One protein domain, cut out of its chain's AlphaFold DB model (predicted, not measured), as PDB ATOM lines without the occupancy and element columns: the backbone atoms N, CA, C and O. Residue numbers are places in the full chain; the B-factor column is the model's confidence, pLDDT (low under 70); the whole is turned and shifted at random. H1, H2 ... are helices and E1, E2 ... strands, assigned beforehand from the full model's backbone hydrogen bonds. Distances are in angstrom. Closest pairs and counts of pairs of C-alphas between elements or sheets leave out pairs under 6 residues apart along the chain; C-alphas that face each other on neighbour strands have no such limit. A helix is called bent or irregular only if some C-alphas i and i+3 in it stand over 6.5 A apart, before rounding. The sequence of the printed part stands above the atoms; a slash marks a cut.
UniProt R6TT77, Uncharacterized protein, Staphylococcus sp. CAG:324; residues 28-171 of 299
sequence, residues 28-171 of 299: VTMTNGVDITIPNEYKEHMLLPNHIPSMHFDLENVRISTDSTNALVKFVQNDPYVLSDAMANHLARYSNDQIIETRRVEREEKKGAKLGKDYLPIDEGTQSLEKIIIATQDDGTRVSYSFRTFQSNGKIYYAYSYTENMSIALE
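AT A GLANCE: This is residues 28 to 171 of the 299 residues of an uncharacterized protein of Staphylococcus sp. CAG:324 (UniProt R6TT77). A twisted sheet of six strands, E3, E4, E7, E8, E9 and E10, makes the main wall, and H2 runs across one of its faces, packed between E9 and strand E2 of a second sheet, the bent pair E1 and E2. The stretch with H1 lies at one end of the long axis and the small hairpin E5 and E6 towards the other. The 144 printed residues hold two named helices and ten named strands, in the order E1 H1 E2 E3 H2 E4 E5 E6 E7 E8 E9 E10; neighbour strands are antiparallel and the class is mostly strand. The whole is compact, with a radius of gyration of the C-alphas of 15.9 A, yet elongated, spanning 52 by 33 by 23 A.

IN THESE COORDINATES: In the six-stranded sheet, E8 is residues 142 to 152, 29.7 A long, from C-alpha 142 at (129.140, 105.299, 82.214). E7 is 128 to 136, 24.6 A; E4 is 99 to 107, 21.9 A; E9 is 155 to 159, E3 is 72 to 74, and E10 is 167 to 170, ending at (133.531, 107.245, 86.335). H2 is residues 80 to 91, 16.2 A. E1, residues 28 to 37, 17.3 A, begins at (139.246, 110.262, 104.692) and bends by 108 degrees at residue 31; E2, 54 to 65, 19.3 A, bends by 113 degrees at residue 61. H1 is 40 to 43, E5 113 to 115, and E6 118 to 120.

HOW THE PARTS SIT: E7, E8 and E9 form a meander, each strand the antiparallel neighbour of the one before. E7 lies on one side of E8, with N 131 and O 147 2.8 A apart; E9 and E10 lie on the other side, with N 148 and O 159 2.8 A apart and N 144 and O 169 2.8 A apart. E4 pairs with E7 (N 105 and O 130, 2.9 A) and E3 with E10 (N 73 and O 168, 2.9 A). H2 is on this sheet at a height of 7.7 A, over E9 and across the strands, at 77 degrees to E9 on the local plane; the closest C-alphas of H2 and E9, Ser 84 and Tyr 158, are 4.5 A apart. The closest C-alphas of H2 and E2 are those of Ala 86 and Leu 59, 6.3 A apart. E1 and E2 are antiparallel (N 30 and O 62, 2.8 A), and so are E5 and E6, a hairpin (N 115 and O 118, 2.8 A). H1 and H2 are apart. Each O i to N i+4 pair in H2 is within hydrogen-bond range; H1 is too short for one.

THE WHOLE: The C-alphas farthest apart, those of Leu 47 and Lys 111, are 52.8 A apart. The printed part has no cut, and no link is long. The mean pLDDT of the printed part is 94.1, and no printed residue is under 70.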
ATOM      1  N   VAL A  28     139.916 108.997 104.412       95.75
ATOM      2  CA  VAL A  28     139.246 110.262 104.692       95.75
ATOM      3  C   VAL A  28     137.775 109.950 104.944       95.75
ATOM      4  O   VAL A  28     137.225 109.021 104.352       95.75
ATOM      5  N   THR A  29     137.160 110.678 105.874       97.19
ATOM      6  CA  THR A  29     135.721 110.579 106.145       97.19
ATOM      7  C   THR A  29     135.019 111.721 105.431       97.19
ATOM      8  O   THR A  29     135.365 112.880 105.657       97.19
ATOM      9  N   MET A  30     134.042 111.392 104.595       96.81
ATOM     10  CA  MET A  30     133.194 112.352 103.904       96.81
ATOM     11  C   MET A  30     131.852 112.408 104.632       96.81
ATOM     12  O   MET A  30     131.149 111.405 104.722       96.81
ATOM     13  N   THR A  31     131.516 113.559 105.212       95.94
ATOM     14  CA  THR A  31     130.350 113.683 106.103       95.94
ATOM     15  C   THR A  31     129.030 113.434 105.375       95.94
ATOM     16  O   THR A  31     128.177 112.728 105.901       95.94
ATOM     17  N   ASN A  32     128.896 113.942 104.150       95.38
ATOM     18  CA  ASN A  32     127.644 113.956 103.395       95.38
ATOM     19  C   ASN A  32     127.774 113.128 102.113       95.38
ATOM     20  O   ASN A  32     127.579 113.676 101.041       95.38
ATOM     21  N   GLY A  33     128.199 111.866 102.202       96.50
ATOM     22  CA  GLY A  33     128.438 111.057 101.006       96.50
ATOM     23  C   GLY A  33     129.634 111.534 100.179       96.50
ATOM     24  O   GLY A  33     130.508 112.259 100.660       96.50
ATOM     25  N   VAL A  34     129.714 111.078  98.932       97.31
ATOM     26  CA  VAL A  34     130.838 111.376  98.034       97.31
ATOM     27  C   VAL A  34     130.361 111.560  96.599       97.31
ATOM     28  O   VAL A  34     129.570 110.765  96.100       97.31
ATOM     29  N   ASP A  35     130.876 112.593  95.937       96.81
ATOM     30  CA  ASP A  35     130.634 112.842  94.517       96.81
ATOM     31  C   ASP A  35     131.659 112.114  93.646       96.81
ATOM     32  O   ASP A  35     132.874 112.263  93.815       96.81
ATOM     33  N   ILE A  36     131.145 111.367  92.675       96.62
ATOM     34  CA  ILE A  36     131.895 110.713  91.615       96.62
ATOM     35  C   ILE A  36     131.805 111.593  90.367       96.62
ATOM     36  O   ILE A  36     130.731 111.775  89.794       96.62
ATOM     37  N   THR A  37     132.935 112.163  89.959       95.56
ATOM     38  CA  THR A  37     133.038 113.111  88.841       95.56
ATOM     39  C   THR A  37     134.471 113.146  88.292       95.56
ATOM     40  O   THR A  37     135.352 112.439  88.772       95.56
ATOM     41  N   ILE A  38     134.743 113.966  87.281       92.44
ATOM     42  CA  ILE A  38     136.097 114.158  86.746       92.44
ATOM     43  C   ILE A  38     137.031 114.731  87.843       92.44
ATOM     44  O   ILE A  38     136.599 115.601  88.607       92.44
ATOM     45  N   PRO A  39     138.310 114.301  87.946       91.44
ATOM     46  CA  PRO A  39     139.270 114.864  88.896       91.44
ATOM     47  C   PRO A  39     139.504 116.356  88.660       91.44
ATOM     48  O   PRO A  39     139.457 116.836  87.526       91.44
ATOM     49  N   ASN A  40     139.745 117.103  89.737       89.31
ATOM     50  CA  ASN A  40     139.807 118.565  89.686       89.31
ATOM     51  C   ASN A  40     140.866 119.084  88.703       89.31
ATOM     52  O   ASN A  40     140.600 120.052  87.998       89.31
ATOM     53  N   GLU A  41     142.006 118.406  88.591       90.19
ATOM     54  CA  GLU A  41     143.075 118.758  87.658       90.19
ATOM     55  C   GLU A  41     142.640 118.690  86.187       90.19
ATOM     56  O   GLU A  41     143.161 119.434  85.368       90.19
ATOM     57  N   TYR A  42     141.646 117.870  85.835       92.00
ATOM     58  CA  TYR A  42     141.099 117.824  84.476       92.00
ATOM     59  C   TYR A  42     140.041 118.912  84.243       92.00
ATOM     60  O   TYR A  42     139.899 119.378  83.112       92.00
ATOM     61  N   LYS A  43     139.301 119.336  85.284       90.81
ATOM     62  CA  LYS A  43     138.150 120.257  85.163       90.81
ATOM     63  C   LYS A  43     138.513 121.581  84.491       90.81
ATOM     64  O   LYS A  43     137.749 122.063  83.661       90.81
ATOM     65  N   GLU A  44     139.682 122.138  84.804       89.19
ATOM     66  CA  GLU A  44     140.165 123.412  84.241       89.19
ATOM     67  C   GLU A  44     140.446 123.339  82.729       89.19
ATOM     68  O   GLU A  44     140.454 124.353  82.023       89.19
ATOM     69  N   HIS A  45     140.644 122.127  82.214       93.12
ATOM     70  CA  HIS A  45     140.940 121.874  80.810       93.12
ATOM     71  C   HIS A  45     139.731 121.383  80.018       93.12
ATOM     72  O   HIS A  45     139.818 121.288  78.793       93.12
ATOM     73  N   MET A  46     138.605 121.099  80.678       94.81
ATOM     74  CA  MET A  46     137.379 120.710  79.990       94.81
ATOM     75  C   MET A  46     136.857 121.867  79.132       94.81
ATOM     76  O   MET A  46     136.902 123.028  79.538       94.81
ATOM     77  N   LEU A  47     136.350 121.549  77.939       95.44
ATOM     78  CA  LEU A  47     135.722 122.523  77.044       95.44
ATOM     79  C   LEU A  47     134.491 123.159  77.703       95.44
ATOM     80  O   LEU A  47     134.322 124.373  77.655       95.44
ATOM     81  N   LEU A  48     133.674 122.335  78.367       94.19
ATOM     82  CA  LEU A  48     132.444 122.739  79.045       94.19
ATOM     83  C   LEU A  48     132.466 122.316  80.527       94.19
ATOM     84  O   LEU A  48     131.855 121.308  80.887       94.19
ATOM     85  N   PRO A  49     133.127 123.078  81.420       89.50
ATOM     86  CA  PRO A  49     133.251 122.716  82.836       89.50
ATOM     87  C   PRO A  49     131.911 122.554  83.571       89.50
ATOM     88  O   PRO A  49     131.814 121.773  84.513       89.50
ATOM     89  N   ASN A  50     130.866 123.254  83.116       89.12
ATOM     90  CA  ASN A  50     129.524 123.206  83.708       89.12
ATOM     91  C   ASN A  50     128.680 122.002  83.246       89.12
ATOM     92  O   ASN A  50     127.589 121.807  83.766       89.12
ATOM     93  N   HIS A  51     129.167 121.219  82.280       90.69
ATOM     94  CA  HIS A  51     128.480 120.034  81.750       90.69
ATOM     95  C   HIS A  51     129.169 118.729  82.178       90.69
ATOM     96  O   HIS A  51     128.885 117.661  81.648       90.69
ATOM     97  N   ILE A  52     130.105 118.801  83.129       92.25
ATOM     98  CA  ILE A  52     130.790 117.621  83.656       92.25
ATOM     99  C   ILE A  52     129.788 116.788  84.472       92.25
ATOM    100  O   ILE A  52     129.178 117.330  85.398       92.25
ATOM    101  N   PRO A  53     129.648 115.477  84.203       93.56
ATOM    102  CA  PRO A  53     128.737 114.636  84.954       93.56
ATOM    103  C   PRO A  53     129.230 114.497  86.393       93.56
ATOM    104  O   PRO A  53     130.429 114.347  86.663       93.56
ATOM    105  N   SER A  54     128.288 114.536  87.326       93.94
ATOM    106  CA  SER A  54     128.545 114.305  88.739       93.94
ATOM    107  C   SER A  54     127.456 113.421  89.307       93.94
ATOM    108  O   SER A  54     126.269 113.636  89.073       93.94
ATOM    109  N   MET A  55     127.879 112.420  90.058       94.56
ATOM    110  CA  MET A  55     127.011 111.422  90.645       94.56
ATOM    111  C   MET A  55     127.289 111.340  92.129       94.56
ATOM    112  O   MET A  55     128.406 111.029  92.525       94.56
ATOM    113  N   HIS A  56     126.261 111.541  92.939       96.69
ATOM    114  CA  HIS A  56     126.397 111.410  94.377       96.69
ATOM    115  C   HIS A  56     126.198 109.954  94.821       96.69
ATOM    116  O   HIS A  56     125.336 109.253  94.280       96.69
ATOM    117  N   PHE A  57     127.010 109.500  95.779       97.94
ATOM    118  CA  PHE A  57     126.801 108.270  96.542       97.94
ATOM    119  C   PHE A  57     126.443 108.626  97.987       97.94
ATOM    120  O   PHE A  57     127.289 109.119  98.743       97.94
ATOM    121  N   ASP A  58     125.197 108.339  98.358       97.81
ATOM    122  CA  ASP A  58     124.626 108.680  99.658       97.81
ATOM    123  C   ASP A  58     125.064 107.704 100.754       97.81
ATOM    124  O   ASP A  58     124.579 106.574 100.855       97.81
ATOM    125  N   LEU A  59     125.968 108.162 101.621       97.69
ATOM    126  CA  LEU A  59     126.272 107.511 102.892       97.69
ATOM    127  C   LEU A  59     126.887 108.522 103.863       97.69
ATOM    128  O   LEU A  59     127.951 109.090 103.606       97.69
ATOM    129  N   GLU A  60     126.230 108.729 105.002       97.25
ATOM    130  CA  GLU A  60     126.735 109.620 106.042       97.25
ATOM    131  C   GLU A  60     128.065 109.100 106.605       97.25
ATOM    132  O   GLU A  60     128.211 107.916 106.919       97.25
ATOM    133  N   ASN A  61     129.039 110.001 106.754       97.00
ATOM    134  CA  ASN A  61     130.372 109.689 107.273       97.00
ATOM    135  C   ASN A  61     131.064 108.532 106.523       97.00
ATOM    136  O   ASN A  61     131.784 107.728 107.128       97.00
ATOM    137  N   VAL A  62     130.863 108.450 105.203       97.56
ATOM    138  CA  VAL A  62     131.491 107.426 104.370       97.56
ATOM    139  C   VAL A  62     133.007 107.564 104.385       97.56
ATOM    140  O   VAL A  62     133.580 108.641 104.217       97.56
ATOM    141  N   ARG A  63     133.684 106.438 104.586       97.69
ATOM    142  CA  ARG A  63     135.139 106.343 104.599       97.69
ATOM    143  C   ARG A  63     135.647 105.845 103.258       97.69
ATOM    144  O   ARG A  63     135.279 104.759 102.794       97.69
ATOM    145  N   ILE A  64     136.531 106.632 102.658       97.31
ATOM    146  CA  ILE A  64     137.160 106.338 101.369       97.31
ATOM    147  C   ILE A  64     138.680 106.344 101.520       97.31
ATOM    148  O   ILE A  64     139.222 107.043 102.375       97.31
ATOM    149  N   SER A  65     139.377 105.546 100.713       95.50
ATOM    150  CA  SER A  65     140.843 105.497 100.711       95.50
ATOM    151  C   SER A  65     141.420 106.876 100.394       95.50
ATOM    152  O   SER A  65     140.867 107.576  99.545       95.50
ATOM    153  N   THR A  66     142.556 107.241 100.995       94.12
ATOM    154  CA  THR A  66     143.304 108.454 100.601       94.12
ATOM    155  C   THR A  66     143.790 108.418  99.155       94.12
ATOM    156  O   THR A  66     144.062 109.466  98.588       94.12
ATOM    157  N   ASP A  67     143.865 107.226  98.558       91.62
ATOM    158  CA  ASP A  67     144.252 107.025  97.156       91.62
ATOM    159  C   ASP A  67     143.034 107.025  96.212       91.62
ATOM    160  O   ASP A  67     143.099 106.510  95.091       91.62
ATOM    161  N   SER A  68     141.880 107.492  96.698       93.31
ATOM    162  CA  SER A  68     140.708 107.746  95.861       93.31
ATOM    163  C   SER A  68     140.898 109.056  95.100       93.31
ATOM    164  O   SER A  68     141.476 110.008  95.619       93.31
ATOM    165  N   THR A  69     140.363 109.118  93.887       93.06
ATOM    166  CA  THR A  69     140.211 110.359  93.115       93.06
ATOM    167  C   THR A  69     138.722 110.664  92.980       93.06
ATOM    168  O   THR A  69     137.889 109.803  93.275       93.06
ATOM    169  N   ASN A  70     138.347 111.852  92.495       93.44
ATOM    170  CA  ASN A  70     136.935 112.128  92.201       93.44
ATOM    171  C   ASN A  70     136.342 111.129  91.194       93.44
ATOM    172  O   ASN A  70     135.156 110.832  91.269       93.44
ATOM    173  N   ALA A  71     137.151 110.579  90.284       94.50
ATOM    174  CA  ALA A  71     136.684 109.624  89.283       94.50
ATOM    175  C   ALA A  71     136.765 108.167  89.740       94.50
ATOM    176  O   ALA A  71     136.240 107.301  89.054       94.50
ATOM    177  N   LEU A  72     137.431 107.871  90.858       95.44
ATOM    178  CA  LEU A  72     137.555 106.523  91.406       95.44
ATOM    179  C   LEU A  72     137.496 106.575  92.926       95.44
ATOM    180  O   LEU A  72     138.497 106.820  93.606       95.44
ATOM    181  N   VAL A  73     136.323 106.257  93.452       97.31
ATOM    182  CA  VAL A  73     136.083 106.160  94.884       97.31
ATOM    183  C   VAL A  73     136.314 104.725  95.330       97.31
ATOM    184  O   VAL A  73     135.667 103.801  94.841       97.31
ATOM    185  N   LYS A  74     137.229 104.527  96.283       97.12
ATOM    186  CA  LYS A  74     137.498 103.222  96.904       97.12
ATOM    187  C   LYS A  74     137.035 103.263  98.352       97.12
ATOM    188  O   LYS A  74     137.680 103.902  99.185       97.12
ATOM    189  N   PHE A  75     135.953 102.566  98.676       97.44
ATOM    190  CA  PHE A  75     135.463 102.492 100.051       97.44
ATOM    191  C   PHE A  75     136.436 101.697 100.918       97.44
ATOM    192  O   PHE A  75     137.017 100.717 100.460       97.44
ATOM    193  N   VAL A  76     136.591 102.068 102.190       94.81
ATOM    194  CA  VAL A  76     137.441 101.340 103.146       94.81
ATOM    195  C   VAL A  76     136.913 101.512 104.565       94.81
ATOM    196  O   VAL A  76     136.510 102.600 104.945       94.81
ATOM    197  N   GLN A  77     136.965 100.458 105.382       92.69
ATOM    198  CA  GLN A  77     136.673 100.532 106.828       92.69
ATOM    199  C   GLN A  77     135.296 101.128 107.199       92.69
ATOM    200  O   GLN A  77     135.135 101.658 108.305       92.69
ATOM    201  N   ASN A  78     134.313 101.048 106.300       96.25
ATOM    202  CA  ASN A  78     132.918 101.355 106.614       96.25
ATOM    203  C   ASN A  78     132.289 100.201 107.396       96.25
ATOM    204  O   ASN A  78     132.779  99.067 107.341       96.25
ATOM    205  N   ASP A  79     131.187 100.481 108.092       96.88
ATOM    206  CA  ASP A  79     130.321  99.400 108.549       96.88
ATOM    207  C   ASP A  79     129.840  98.603 107.318       96.88
ATOM    208  O   ASP A  79     129.317  99.197 106.370       96.88
ATOM    209  N   PRO A  80     130.064  97.279 107.280       96.44
ATOM    210  CA  PRO A  80     129.825  96.491 106.079       96.44
ATOM    211  C   PRO A  80     128.333  96.313 105.776       96.44
ATOM    212  O   PRO A  80     127.982  96.133 104.614       96.44
ATOM    213  N   TYR A  81     127.461  96.374 106.786       97.94
ATOM    214  CA  TYR A  81     126.017  96.261 106.601       97.94
ATOM    215  C   TYR A  81     125.453  97.574 106.067       97.94
ATOM    216  O   TYR A  81     124.739  97.571 105.068       97.94
ATOM    217  N   VAL A  82     125.850  98.697 106.670       98.12
ATOM    218  CA  VAL A  82     125.418 100.028 106.224       98.12
ATOM    219  C   VAL A  82     125.923 100.323 104.809       98.12
ATOM    220  O   VAL A  82     125.152 100.783 103.973       98.12
ATOM    221  N   LEU A  83     127.188 100.007 104.499       98.12
ATOM    222  CA  LEU A  83     127.722 100.178 103.143       98.12
ATOM    223  C   LEU A  83     127.009  99.272 102.130       98.12
ATOM    224  O   LEU A  83     126.748  99.706 101.011       98.12
ATOM    225  N   SER A  84     126.692  98.030 102.513       98.44
ATOM    226  CA  SER A  84     125.931  97.111 101.662       98.44
ATOM    227  C   SER A  84     124.563  97.688 101.301       98.44
ATOM    228  O   SER A  84     124.170  97.640 100.138       98.44
ATOM    229  N   ASP A  85     123.850  98.241 102.282       98.44
ATOM    230  CA  ASP A  85     122.517  98.817 102.078       98.44
ATOM    231  C   ASP A  85     122.581 100.108 101.254       98.44
ATOM    232  O   ASP A  85     121.783 100.290 100.335       98.44
ATOM    233  N   ALA A  86     123.580 100.961 101.502       98.38
ATOM    234  CA  ALA A  86     123.831 102.149 100.689       98.38
ATOM    235  C   ALA A  86     124.142 101.788  99.225       98.38
ATOM    236  O   ALA A  86     123.587 102.392  98.310       98.38
ATOM    237  N   MET A  87     124.965 100.759  98.984       98.19
ATOM    238  CA  MET A  87     125.260 100.276  97.631       98.19
ATOM    239  C   MET A  87     124.018  99.708  96.938       98.19
ATOM    240  O   MET A  87     123.789 100.004  95.767       98.19
ATOM    241  N   ALA A  88     123.192  98.939  97.653       97.81
ATOM    242  CA  ALA A  88     121.933  98.427  97.119       97.81
ATOM    243  C   ALA A  88     121.000  99.570  96.688       97.81
ATOM    244  O   ALA A  88     120.514  99.574  95.559       97.81
ATOM    245  N   ASN A  89     120.809 100.569  97.556       97.62
ATOM    246  CA  ASN A  89     119.975 101.739  97.272       97.62
ATOM    247  C   ASN A  89     120.517 102.555  96.092       97.62
ATOM    248  O   ASN A  89     119.757 102.950  95.209       97.62
ATOM    249  N   HIS A  90     121.834 102.761  96.045       96.94
ATOM    250  CA  HIS A  90     122.495 103.483  94.960       96.94
ATOM    251  C   HIS A  90     122.326 102.785  93.609       96.94
ATOM    252  O   HIS A  90     122.103 103.445  92.598       96.94
ATOM    253  N   LEU A  91     122.410 101.453  93.572       96.38
ATOM    254  CA  LEU A  91     122.246 100.680  92.339       96.38
ATOM    255  C   LEU A  91     120.780 100.512  91.920       96.38
ATOM    256  O   LEU A  91     120.515 100.373  90.729       96.38
ATOM    257  N   ALA A  92     119.833 100.580  92.859       95.00
ATOM    258  CA  ALA A  92     118.401 100.437  92.584       95.00
ATOM    259  C   ALA A  92     117.817 101.551  91.696       95.00
ATOM    260  O   ALA A  92     116.709 101.405  91.185       95.00
ATOM    261  N   ARG A  93     118.545 102.657  91.496       91.38
ATOM    262  CA  ARG A  93     118.126 103.736  90.588       91.38
ATOM    263  C   ARG A  93     118.260 103.385  89.105       91.38
ATOM    264  O   ARG A  93     117.713 104.102  88.277       91.38
ATOM    265  N   TYR A  94     119.019 102.342  88.775       93.44
ATOM    266  CA  TYR A  94     119.203 101.902  87.399       93.44
ATOM    267  C   TYR A  94     118.173 100.842  87.027       93.44
ATOM    268  O   TYR A  94     117.888  99.932  87.809       93.44
ATOM    269  N   SER A  95     117.664 100.913  85.802       89.62
ATOM    270  CA  SER A  95     116.909  99.816  85.211       89.62
ATOM    271  C   SER A  95     117.843  98.682  84.771       89.62
ATOM    272  O   SER A  95     119.038  98.870  84.536       89.62
ATOM    273  N   ASN A  96     117.300  97.470  84.634       85.19
ATOM    274  CA  ASN A  96     118.099  96.294  84.269       85.19
ATOM    275  C   ASN A  96     118.801  96.443  82.907       85.19
ATOM    276  O   ASN A  96     119.896  95.924  82.731       85.19
ATOM    277  N   ASP A  97     118.197  97.154  81.953       84.69
ATOM    278  CA  ASP A  97     118.765  97.400  80.622       84.69
ATOM    279  C   ASP A  97     119.859  98.484  80.609       84.69
ATOM    280  O   ASP A  97     120.531  98.659  79.591       84.69
ATOM    281  N   GLN A  98     120.063  99.197  81.721       89.00
ATOM    282  CA  GLN A  98     121.167 100.144  81.903       89.00
ATOM    283  C   GLN A  98     122.420  99.484  82.491       89.00
ATOM    284  O   GLN A  98     123.495 100.084  82.438       89.00
ATOM    285  N   ILE A  99     122.305  98.274  83.053       91.62
ATOM    286  CA  ILE A  99     123.402  97.570  83.721       91.62
ATOM    287  C   ILE A  99     123.904  96.420  82.850       91.62
ATOM    288  O   ILE A  99     123.149  95.542  82.440       91.62
ATOM    289  N   ILE A 100     125.218  96.367  82.659       91.12
ATOM    290  CA  ILE A 100     125.905  95.228  82.049       91.12
ATOM    291  C   ILE A 100     126.862  94.625  83.077       91.12
ATOM    292  O   ILE A 100     127.700  95.325  83.643       91.12
ATOM    293  N   GLU A 101     126.764  93.314  83.308       90.38
ATOM    294  CA  GLU A 101     127.737  92.564  84.111       90.38
ATOM    295  C   GLU A 101     128.928  92.157  83.234       90.38
ATOM    296  O   GLU A 101     128.765  91.537  82.184       90.38
ATOM    297  N   THR A 102     130.138  92.529  83.652       87.19
ATOM    298  CA  THR A 102     131.350  92.452  82.818       87.19
ATOM    299  C   THR A 102     132.389  91.487  83.360       87.19
ATOM    300  O   THR A 102     133.162  90.899  82.603       87.19
ATOM    301  N   ARG A 103     132.382  91.282  84.676       86.19
ATOM    302  CA  ARG A 103     133.169  90.266  85.368       86.19
ATOM    303  C   ARG A 103     132.247  89.512  86.309       86.19
ATOM    304  O   ARG A 103     131.523  90.143  87.071       86.19
ATOM    305  N   ARG A 104     132.347  88.184  86.292       91.19
ATOM    306  CA  ARG A 104     131.684  87.282  87.238       91.19
ATOM    307  C   ARG A 104     132.670  86.205  87.661       91.19
ATOM    308  O   ARG A 104     132.990  85.319  86.874       91.19
ATOM    309  N   VAL A 105     133.167  86.292  88.889       92.62
ATOM    310  CA  VAL A 105     134.086  85.296  89.453       92.62
ATOM    311  C   VAL A 105     133.460  84.705  90.702       92.62
ATOM    312  O   VAL A 105     133.238  85.404  91.687       92.62
ATOM    313  N   GLU A 106     133.178  83.409  90.658       93.00
ATOM    314  CA  GLU A 106     132.678  82.677  91.814       93.00
ATOM    315  C   GLU A 106     133.768  82.502  92.874       93.00
ATOM    316  O   GLU A 106     134.937  82.240  92.570       93.00
ATOM    317  N   ARG A 107     133.379  82.662  94.138       91.12
ATOM    318  CA  ARG A 107     134.223  82.429  95.306       91.12
ATOM    319  C   ARG A 107     133.699  81.232  96.083       91.12
ATOM    320  O   ARG A 107     132.525  81.175  96.436       91.12
ATOM    321  N   GLU A 108     134.598  80.295  96.367       88.50
ATOM    322  CA  GLU A 108     134.308  79.128  97.195       88.50
ATOM    323  C   GLU A 108     134.316  79.528  98.681       88.50
ATOM    324  O   GLU A 108     135.334  79.977  99.215       88.50
ATOM    325  N   GLU A 109     133.181  79.364  99.361       89.81
ATOM    326  CA  GLU A 109     132.956  79.887 100.715       89.81
ATOM    327  C   GLU A 109     132.735  78.740 101.711       89.81
ATOM    328  O   GLU A 109     131.629  78.240 101.897       89.81
ATOM    329  N   LYS A 110     133.803  78.312 102.393       85.62
ATOM    330  CA  LYS A 110     133.776  77.108 103.253       85.62
ATOM    331  C   LYS A 110     133.011  77.267 104.569       85.62
ATOM    332  O   LYS A 110     132.624  76.271 105.170       85.62
ATOM    333  N   LYS A 111     132.863  78.498 105.068       88.56
ATOM    334  CA  LYS A 111     132.237  78.808 106.370       88.56
ATOM    335  C   LYS A 111     131.031  79.745 106.229       88.56
ATOM    336  O   LYS A 111     130.619  80.347 107.213       88.56
ATOM    337  N   GLY A 112     130.505  79.887 105.012       91.94
ATOM    338  CA  GLY A 112     129.634  80.998 104.634       91.94
ATOM    339  C   GLY A 112     130.429  82.197 104.111       91.94
ATOM    340  O   GLY A 112     131.655  82.245 104.228       91.94
ATOM    341  N   ALA A 113     129.720  83.153 103.518       95.12
ATOM    342  CA  ALA A 113     130.302  84.361 102.958       95.12
ATOM    343  C   ALA A 113     130.676  85.350 104.065       95.12
ATOM    344  O   ALA A 113     129.887  85.640 104.967       95.12
ATOM    345  N   LYS A 114     131.883  85.911 103.986       94.06
ATOM    346  CA  LYS A 114     132.353  86.895 104.967       94.06
ATOM    347  C   LYS A 114     131.690  88.261 104.754       94.06
ATOM    348  O   LYS A 114     131.669  88.755 103.631       94.06
ATOM    349  N   LEU A 115     131.242  88.929 105.813       94.81
ATOM    350  CA  LEU A 115     130.798  90.328 105.781       94.81
ATOM    351  C   LEU A 115     131.399  91.072 106.977       94.81
ATOM    352  O   LEU A 115     131.009  90.877 108.124       94.81
ATOM    353  N   GLY A 116     132.431  91.879 106.720       89.50
ATOM    354  CA  GLY A 116     133.255  92.453 107.785       89.50
ATOM    355  C   GLY A 116     133.909  91.375 108.649       89.50
ATOM    356  O   GLY A 116     134.798  90.662 108.181       89.50
ATOM    357  N   LYS A 117     133.500  91.280 109.917       90.56
ATOM    358  CA  LYS A 117     134.003  90.274 110.870       90.56
ATOM    359  C   LYS A 117     133.162  88.992 110.902       90.56
ATOM    360  O   LYS A 117     133.645  87.984 111.411       90.56
ATOM    361  N   ASP A 118     131.947  89.043 110.370       95.00
ATOM    362  CA  ASP A 118     130.954  87.982 110.494       95.00
ATOM    363  C   ASP A 118     130.989  87.047 109.278       95.00
ATOM    364  O   ASP A 118     131.472  87.410 108.200       95.00
ATOM    365  N   TYR A 119     130.485  85.826 109.459       96.25
ATOM    366  CA  TYR A 119     130.277  84.846 108.394       96.25
ATOM    367  C   TYR A 119     128.786  84.545 108.304       96.25
ATOM    368  O   TYR A 119     128.183  84.111 109.285       96.25
ATOM    369  N   LEU A 120     128.200  84.792 107.136       96.81
ATOM    370  CA  LEU A 120     126.781  84.585 106.882       96.81
ATOM    371  C   LEU A 120     126.583  83.344 106.001       96.81
ATOM    372  O   LEU A 120     127.347  83.150 105.049       96.81
ATOM    373  N   PRO A 121     125.583  82.491 106.289       96.75
ATOM    374  CA  PRO A 121     125.267  81.363 105.422       96.75
ATOM    375  C   PRO A 121     124.833  81.876 104.047       96.75
ATOM    376  O   PRO A 121     124.168  82.904 103.954       96.75
ATOM    377  N   ILE A 122     125.219  81.169 102.992       96.94
ATOM    378  CA  ILE A 122     124.784  81.486 101.631       96.94
ATOM    379  C   ILE A 122     123.499  80.714 101.363       96.94
ATOM    380  O   ILE A 122     123.429  79.524 101.678       96.94
ATOM    381  N   ASP A 123     122.500  81.389 100.800       96.88
ATOM    382  CA  ASP A 123     121.229  80.757 100.452       96.88
ATOM    383  C   ASP A 123     121.443  79.630  99.439       96.88
ATOM    384  O   ASP A 123     122.235  79.756  98.497       96.88
ATOM    385  N   GLU A 124     120.713  78.531  99.624       94.56
ATOM    386  CA  GLU A 124     120.765  77.377  98.730       94.56
ATOM    387  C   GLU A 124     120.495  77.789  97.273       94.56
ATOM    388  O   GLU A 124     119.598  78.581  96.985       94.56
ATOM    389  N   GLY A 125     121.305  77.277  96.342       92.44
ATOM    390  CA  GLY A 125     121.217  77.626  94.920       92.44
ATOM    391  C   GLY A 125     121.828  78.983  94.542       92.44
ATOM    392  O   GLY A 125     121.808  79.339  93.364       92.44
ATOM    393  N   THR A 126     122.402  79.728  95.493       94.88
ATOM    394  CA  THR A 126     123.095  81.001  95.234       94.88
ATOM    395  C   THR A 126     124.605  80.897  95.461       94.88
ATOM    396  O   THR A 126     125.112  79.905  95.985       94.88
ATOM    397  N   GLN A 127     125.351  81.911  95.013       94.19
ATOM    398  CA  GLN A 127     126.817  81.916  95.025       94.19
ATOM    399  C   GLN A 127     127.367  83.257  95.522       94.19
ATOM    400  O   GLN A 127     126.747  84.306  95.342       94.19
ATOM    401  N   SER A 128     128.571  83.219  96.099       96.44
ATOM    402  CA  SER A 128     129.385  84.409  96.363       96.44
ATOM    403  C   SER A 128     130.126  84.782  95.079       96.44
ATOM    404  O   SER A 128     130.915  83.994  94.563       96.44
ATOM    405  N   LEU A 129     129.841  85.960  94.530       95.88
ATOM    406  CA  LEU A 129     130.305  86.395  93.213       95.88
ATOM    407  C   LEU A 129     131.033  87.726  93.322       95.88
ATOM    408  O   LEU A 129     130.430  88.729  93.697       95.88
ATOM    409  N   GLU A 130     132.303  87.762  92.941       95.75
ATOM    410  CA  GLU A 130     132.978  89.018  92.636       95.75
ATOM    411  C   GLU A 130     132.543  89.508  91.261       95.75
ATOM    412  O   GLU A 130     132.638  88.788  90.262       95.75
ATOM    413  N   LYS A 131     132.043  90.741  91.234       94.62
ATOM    414  CA  LYS A 131     131.405  91.359  90.087       94.62
ATOM    415  C   LYS A 131     132.074  92.673  89.726       94.62
ATOM    416  O   LYS A 131     132.498  93.435  90.596       94.62
ATOM    417  N   ILE A 132     132.146  92.922  88.426       94.94
ATOM    418  CA  ILE A 132     132.211  94.281  87.899       94.94
ATOM    419  C   ILE A 132     130.945  94.475  87.082       94.94
ATOM    420  O   ILE A 132     130.623  93.635  86.238       94.94
ATOM    421  N   ILE A 133     130.227  95.554  87.359       95.25
ATOM    422  CA  ILE A 133     129.090  95.982  86.553       95.25
ATOM    423  C   ILE A 133     129.369  97.373  85.997       95.25
ATOM    424  O   ILE A 133     130.036  98.178  86.643       95.25
ATOM    425  N   ILE A 134     128.849  97.655  84.810       95.19
ATOM    426  CA  ILE A 134     128.867  98.989  84.217       95.19
ATOM    427  C   ILE A 134     127.430  99.438  84.047       95.19
ATOM    428  O   ILE A 134     126.641  98.757  83.394       95.19
ATOM    429  N   ALA A 135     127.106 100.574  84.655       95.31
ATOM    430  CA  ALA A 135     125.825 101.236  84.496       95.31
ATOM    431  C   ALA A 135     125.971 102.406  83.516       95.31
ATOM    432  O   ALA A 135     126.907 103.200  83.636       95.31
ATOM    433  N   THR A 136     125.042 102.515  82.568       93.88
ATOM    434  CA  THR A 136     124.944 103.645  81.632       93.88
ATOM    435  C   THR A 136     123.776 104.529  82.049       93.88
ATOM    436  O   THR A 136     122.649 104.053  82.146       93.88
ATOM    437  N   GLN A 137     124.051 105.800  82.327       91.62
ATOM    438  CA  GLN A 137     123.029 106.796  82.649       91.62
ATOM    439  C   GLN A 137     122.255 107.227  81.394       91.62
ATOM    440  O   GLN A 137     122.649 106.927  80.265       91.62
ATOM    441  N   ASP A 138     121.146 107.936  81.590       89.44
ATOM    442  CA  ASP A 138     120.300 108.408  80.485       89.44
ATOM    443  C   ASP A 138     121.048 109.352  79.538       89.44
ATOM    444  O   ASP A 138     120.818 109.317  78.336       89.44
ATOM    445  N   ASP A 139     122.000 110.119  80.068       88.62
ATOM    446  CA  ASP A 139     122.889 110.997  79.305       88.62
ATOM    447  C   ASP A 139     124.054 110.256  78.623       88.62
ATOM    448  O   ASP A 139     124.903 110.895  78.014       88.62
ATOM    449  N   GLY A 140     124.143 108.926  78.751       91.25
ATOM    450  CA  GLY A 140     125.227 108.104  78.211       91.25
ATOM    451  C   GLY A 140     126.476 108.023  79.087       91.25
ATOM    452  O   GLY A 140     127.389 107.255  78.769       91.25
ATOM    453  N   THR A 141     126.523 108.740  80.215       93.75
ATOM    454  CA  THR A 141     127.640 108.666  81.160       93.75
ATOM    455  C   THR A 141     127.725 107.263  81.754       93.75
ATOM    456  O   THR A 141     126.759 106.747  82.324       93.75
ATOM    457  N   ARG A 142     128.911 106.652  81.693       94.31
ATOM    458  CA  ARG A 142     129.140 105.299  82.214       94.31
ATOM    459  C   ARG A 142     129.873 105.310  83.541       94.31
ATOM    460  O   ARG A 142     130.871 106.011  83.714       94.31
ATOM    461  N   VAL A 143     129.407 104.464  84.451       95.38
ATOM    462  CA  VAL A 143     130.017 104.265  85.765       95.38
ATOM    463  C   VAL A 143     130.205 102.780  86.026       95.38
ATOM    464  O   VAL A 143     129.276 101.984  85.896       95.38
ATOM    465  N   SER A 144     131.428 102.417  86.388       95.62
ATOM    466  CA  SER A 144     131.826 101.062  86.734       95.62
ATOM    467  C   SER A 144     131.775 100.863  88.243       95.62
ATOM    468  O   SER A 144     132.187 101.729  89.016       95.62
ATOM    469  N   TYR A 145     131.287  99.704  88.665       97.38
ATOM    470  CA  TYR A 145     131.199  99.308  90.061       97.38
ATOM    471  C   TYR A 145     131.910  97.979  90.237       97.38
ATOM    472  O   TYR A 145     131.630  97.028  89.508       97.38
ATOM    473  N   SER A 146     132.794  97.893  91.228       97.19
ATOM    474  CA  SER A 146     133.466  96.648  91.603       97.19
ATOM    475  C   SER A 146     133.093  96.286  93.031       97.19
ATOM    476  O   SER A 146     133.250  97.100  93.944       97.19
ATOM    477  N   PHE A 147     132.586  95.073  93.224       97.31
ATOM    478  CA  PHE A 147     132.179  94.552  94.527       97.31
ATOM    479  C   PHE A 147     132.065  93.027  94.497       97.31
ATOM    480  O   PHE A 147     132.100  92.397  93.444       97.31
ATOM    481  N   ARG A 148     131.857  92.420  95.662       96.62
ATOM    482  CA  ARG A 148     131.384  91.042  95.792       96.62
ATOM    483  C   ARG A 148     129.923  91.033  96.216       96.62
ATOM    484  O   ARG A 148     129.512  91.870  97.007       96.62
ATOM    485  N   THR A 149     129.151  90.072  95.728       97.19
ATOM    486  CA  THR A 149     127.758  89.843  96.130       97.19
ATOM    487  C   THR A 149     127.560  88.434  96.641       97.19
ATOM    488  O   THR A 149     128.250  87.522  96.197       97.19
ATOM    489  N   PHE A 150     126.624  88.247  97.561       97.56
ATOM    490  CA  PHE A 150     126.105  86.936  97.952       97.56
ATOM    491  C   PHE A 150     124.702  87.114  98.536       97.56
ATOM    492  O   PHE A 150     124.360  88.211  98.984       97.56
ATOM    493  N   GLN A 151     123.896  86.054  98.540       98.06
ATOM    494  CA  GLN A 151     122.564  86.078  99.137       98.06
ATOM    495  C   GLN A 151     122.556  85.322 100.467       98.06
ATOM    496  O   GLN A 151     123.148  84.247 100.567       98.06
ATOM    497  N   SER A 152     121.919  85.893 101.485       97.88
ATOM    498  CA  SER A 152     121.731  85.265 102.794       97.88
ATOM    499  C   SER A 152     120.385  85.678 103.384       97.88
ATOM    500  O   SER A 152     120.099  86.873 103.505       97.88
ATOM    501  N   ASN A 153     119.562  84.698 103.756       96.50
ATOM    502  CA  ASN A 153     118.191  84.866 104.238       96.50
ATOM    503  C   ASN A 153     117.327  85.724 103.293       96.50
ATOM    504  O   ASN A 153     116.607  86.619 103.733       96.50
ATOM    505  N   GLY A 154     117.440  85.498 101.982       96.62
ATOM    506  CA  GLY A 154     116.700  86.217 100.942       96.62
ATOM    507  C   GLY A 154     117.227  87.620 100.618       96.62
ATOM    508  O   GLY A 154     116.733  88.245  99.683       96.62
ATOM    509  N   LYS A 155     118.228  88.129 101.350       97.38
ATOM    510  CA  LYS A 155     118.828  89.451 101.113       97.38
ATOM    511  C   LYS A 155     120.136  89.328 100.336       97.38
ATOM    512  O   LYS A 155     121.014  88.556 100.718       97.38
ATOM    513  N   ILE A 156     120.284  90.132  99.284       97.75
ATOM    514  CA  ILE A 156     121.559  90.312  98.580       97.75
ATOM    515  C   ILE A 156     122.418  91.301  99.369       97.75
ATOM    516  O   ILE A 156     121.988  92.414  99.668       97.75
ATOM    517  N   TYR A 157     123.642  90.890  99.682       98.38
ATOM    518  CA  TYR A 157     124.651  91.733 100.313       98.38
ATOM    519  C   TYR A 157     125.704  92.159  99.300       98.38
ATOM    520  O   TYR A 157     126.164  91.340  98.505       98.38
ATOM    521  N   TYR A 158     126.131  93.417  99.388       98.06
ATOM    522  CA  TYR A 158     127.262  93.975  98.655       98.06
ATOM    523  C   TYR A 158     128.439  94.094  99.614       98.06
ATOM    524  O   TYR A 158     128.365  94.744 100.655       98.06
ATOM    525  N   ALA A 159     129.545  93.454  99.272       96.62
ATOM    526  CA  ALA A 159     130.693  93.310 100.143       96.62
ATOM    527  C   ALA A 159     131.993  93.644  99.417       96.62
ATOM    528  O   ALA A 159     132.078  93.673  98.189       96.62
ATOM    529  N   TYR A 160     133.038  93.857 100.209       94.38
ATOM    530  CA  TYR A 160     134.402  93.891  99.708       94.38
ATOM    531  C   TYR A 160     134.761  92.562  99.030       94.38
ATOM    532  O   TYR A 160     134.425  91.476  99.528       94.38
ATOM    533  N   SER A 161     135.466  92.665  97.906       88.75
ATOM    534  CA  SER A 161     136.165  91.536  97.296       88.75
ATOM    535  C   SER A 161     137.343  91.121  98.181       88.75
ATOM    536  O   SER A 161     137.788  91.878  99.046       88.75
ATOM    537  N   TYR A 162     137.869  89.912  97.985       82.94
ATOM    538  CA  TYR A 162     138.991  89.439  98.807       82.94
ATOM    539  C   TYR A 162     140.331  90.071  98.419       82.94
ATOM    540  O   TYR A 162     141.258  90.095  99.227       82.94
ATOM    541  N   THR A 163     140.429  90.581  97.193       82.06
ATOM    542  CA  THR A 163     141.657  91.146  96.619       82.06
ATOM    543  C   THR A 163     141.577  92.648  96.362       82.06
ATOM    544  O   THR A 163     142.605  93.282  96.157       82.06
ATOM    545  N   GLU A 164     140.374  93.225  96.353       84.50
ATOM    546  CA  GLU A 164     140.123  94.596  95.905       84.50
ATOM    547  C   GLU A 164     139.082  95.283  96.797       84.50
ATOM    548  O   GLU A 164     138.168  94.647  97.330       84.50
ATOM    549  N   ASN A 165     139.200  96.605  96.934       90.50
ATOM    550  CA  ASN A 165     138.180  97.403  97.605       90.50
ATOM    551  C   ASN A 165     136.896  97.452  96.769       90.50
ATOM    552  O   ASN A 165     136.946  97.484  95.537       90.50
ATOM    553  N   MET A 166     135.755  97.568  97.452       95.94
ATOM    554  CA  MET A 166     134.530  98.011  96.802       95.94
ATOM    555  C   MET A 166     134.765  99.414  96.232       95.94
ATOM    556  O   MET A 166     135.314 100.275  96.929       95.94
ATOM    557  N   SER A 167     134.388  99.640  94.978       97.31
ATOM    558  CA  SER A 167     134.656 100.915  94.311       97.31
ATOM    559  C   SER A 167     133.597 101.311  93.294       97.31
ATOM    560  O   SER A 167     132.881 100.462  92.763       97.31
ATOM    561  N   ILE A 168     133.537 102.620  93.050       97.94
ATOM    562  CA  ILE A 168     132.739 103.272  92.010       97.94
ATOM    563  C   ILE A 168     133.702 104.105  91.171       97.94
ATOM    564  O   ILE A 168     134.498 104.865  91.728       97.94
ATOM    565  N   ALA A 169     133.645 103.957  89.852       95.56
ATOM    566  CA  ALA A 169     134.540 104.630  88.928       95.56
ATOM    567  C   ALA A 169     133.775 105.274  87.770       95.56
ATOM    568  O   ALA A 169     133.064 104.582  87.044       95.56
ATOM    569  N   LEU A 170     133.955 106.577  87.562       94.88
ATOM    570  CA  LEU A 170     133.531 107.245  86.335       94.88
ATOM    571  C   LEU A 170     134.418 106.757  85.188       94.88
ATOM    572  O   LEU A 170     135.646 106.852  85.259       94.88
ATOM    573  N   GLU A 171     133.811 106.264  84.114       92.50
ATOM    574  CA  GLU A 171     134.576 105.982  82.908       92.50
ATOM    575  C   GLU A 171     134.838 107.281  82.152       92.50
ATOM    576  O   GLU A 171     133.913 108.017  81.819       92.50
TER     577      GLU A 171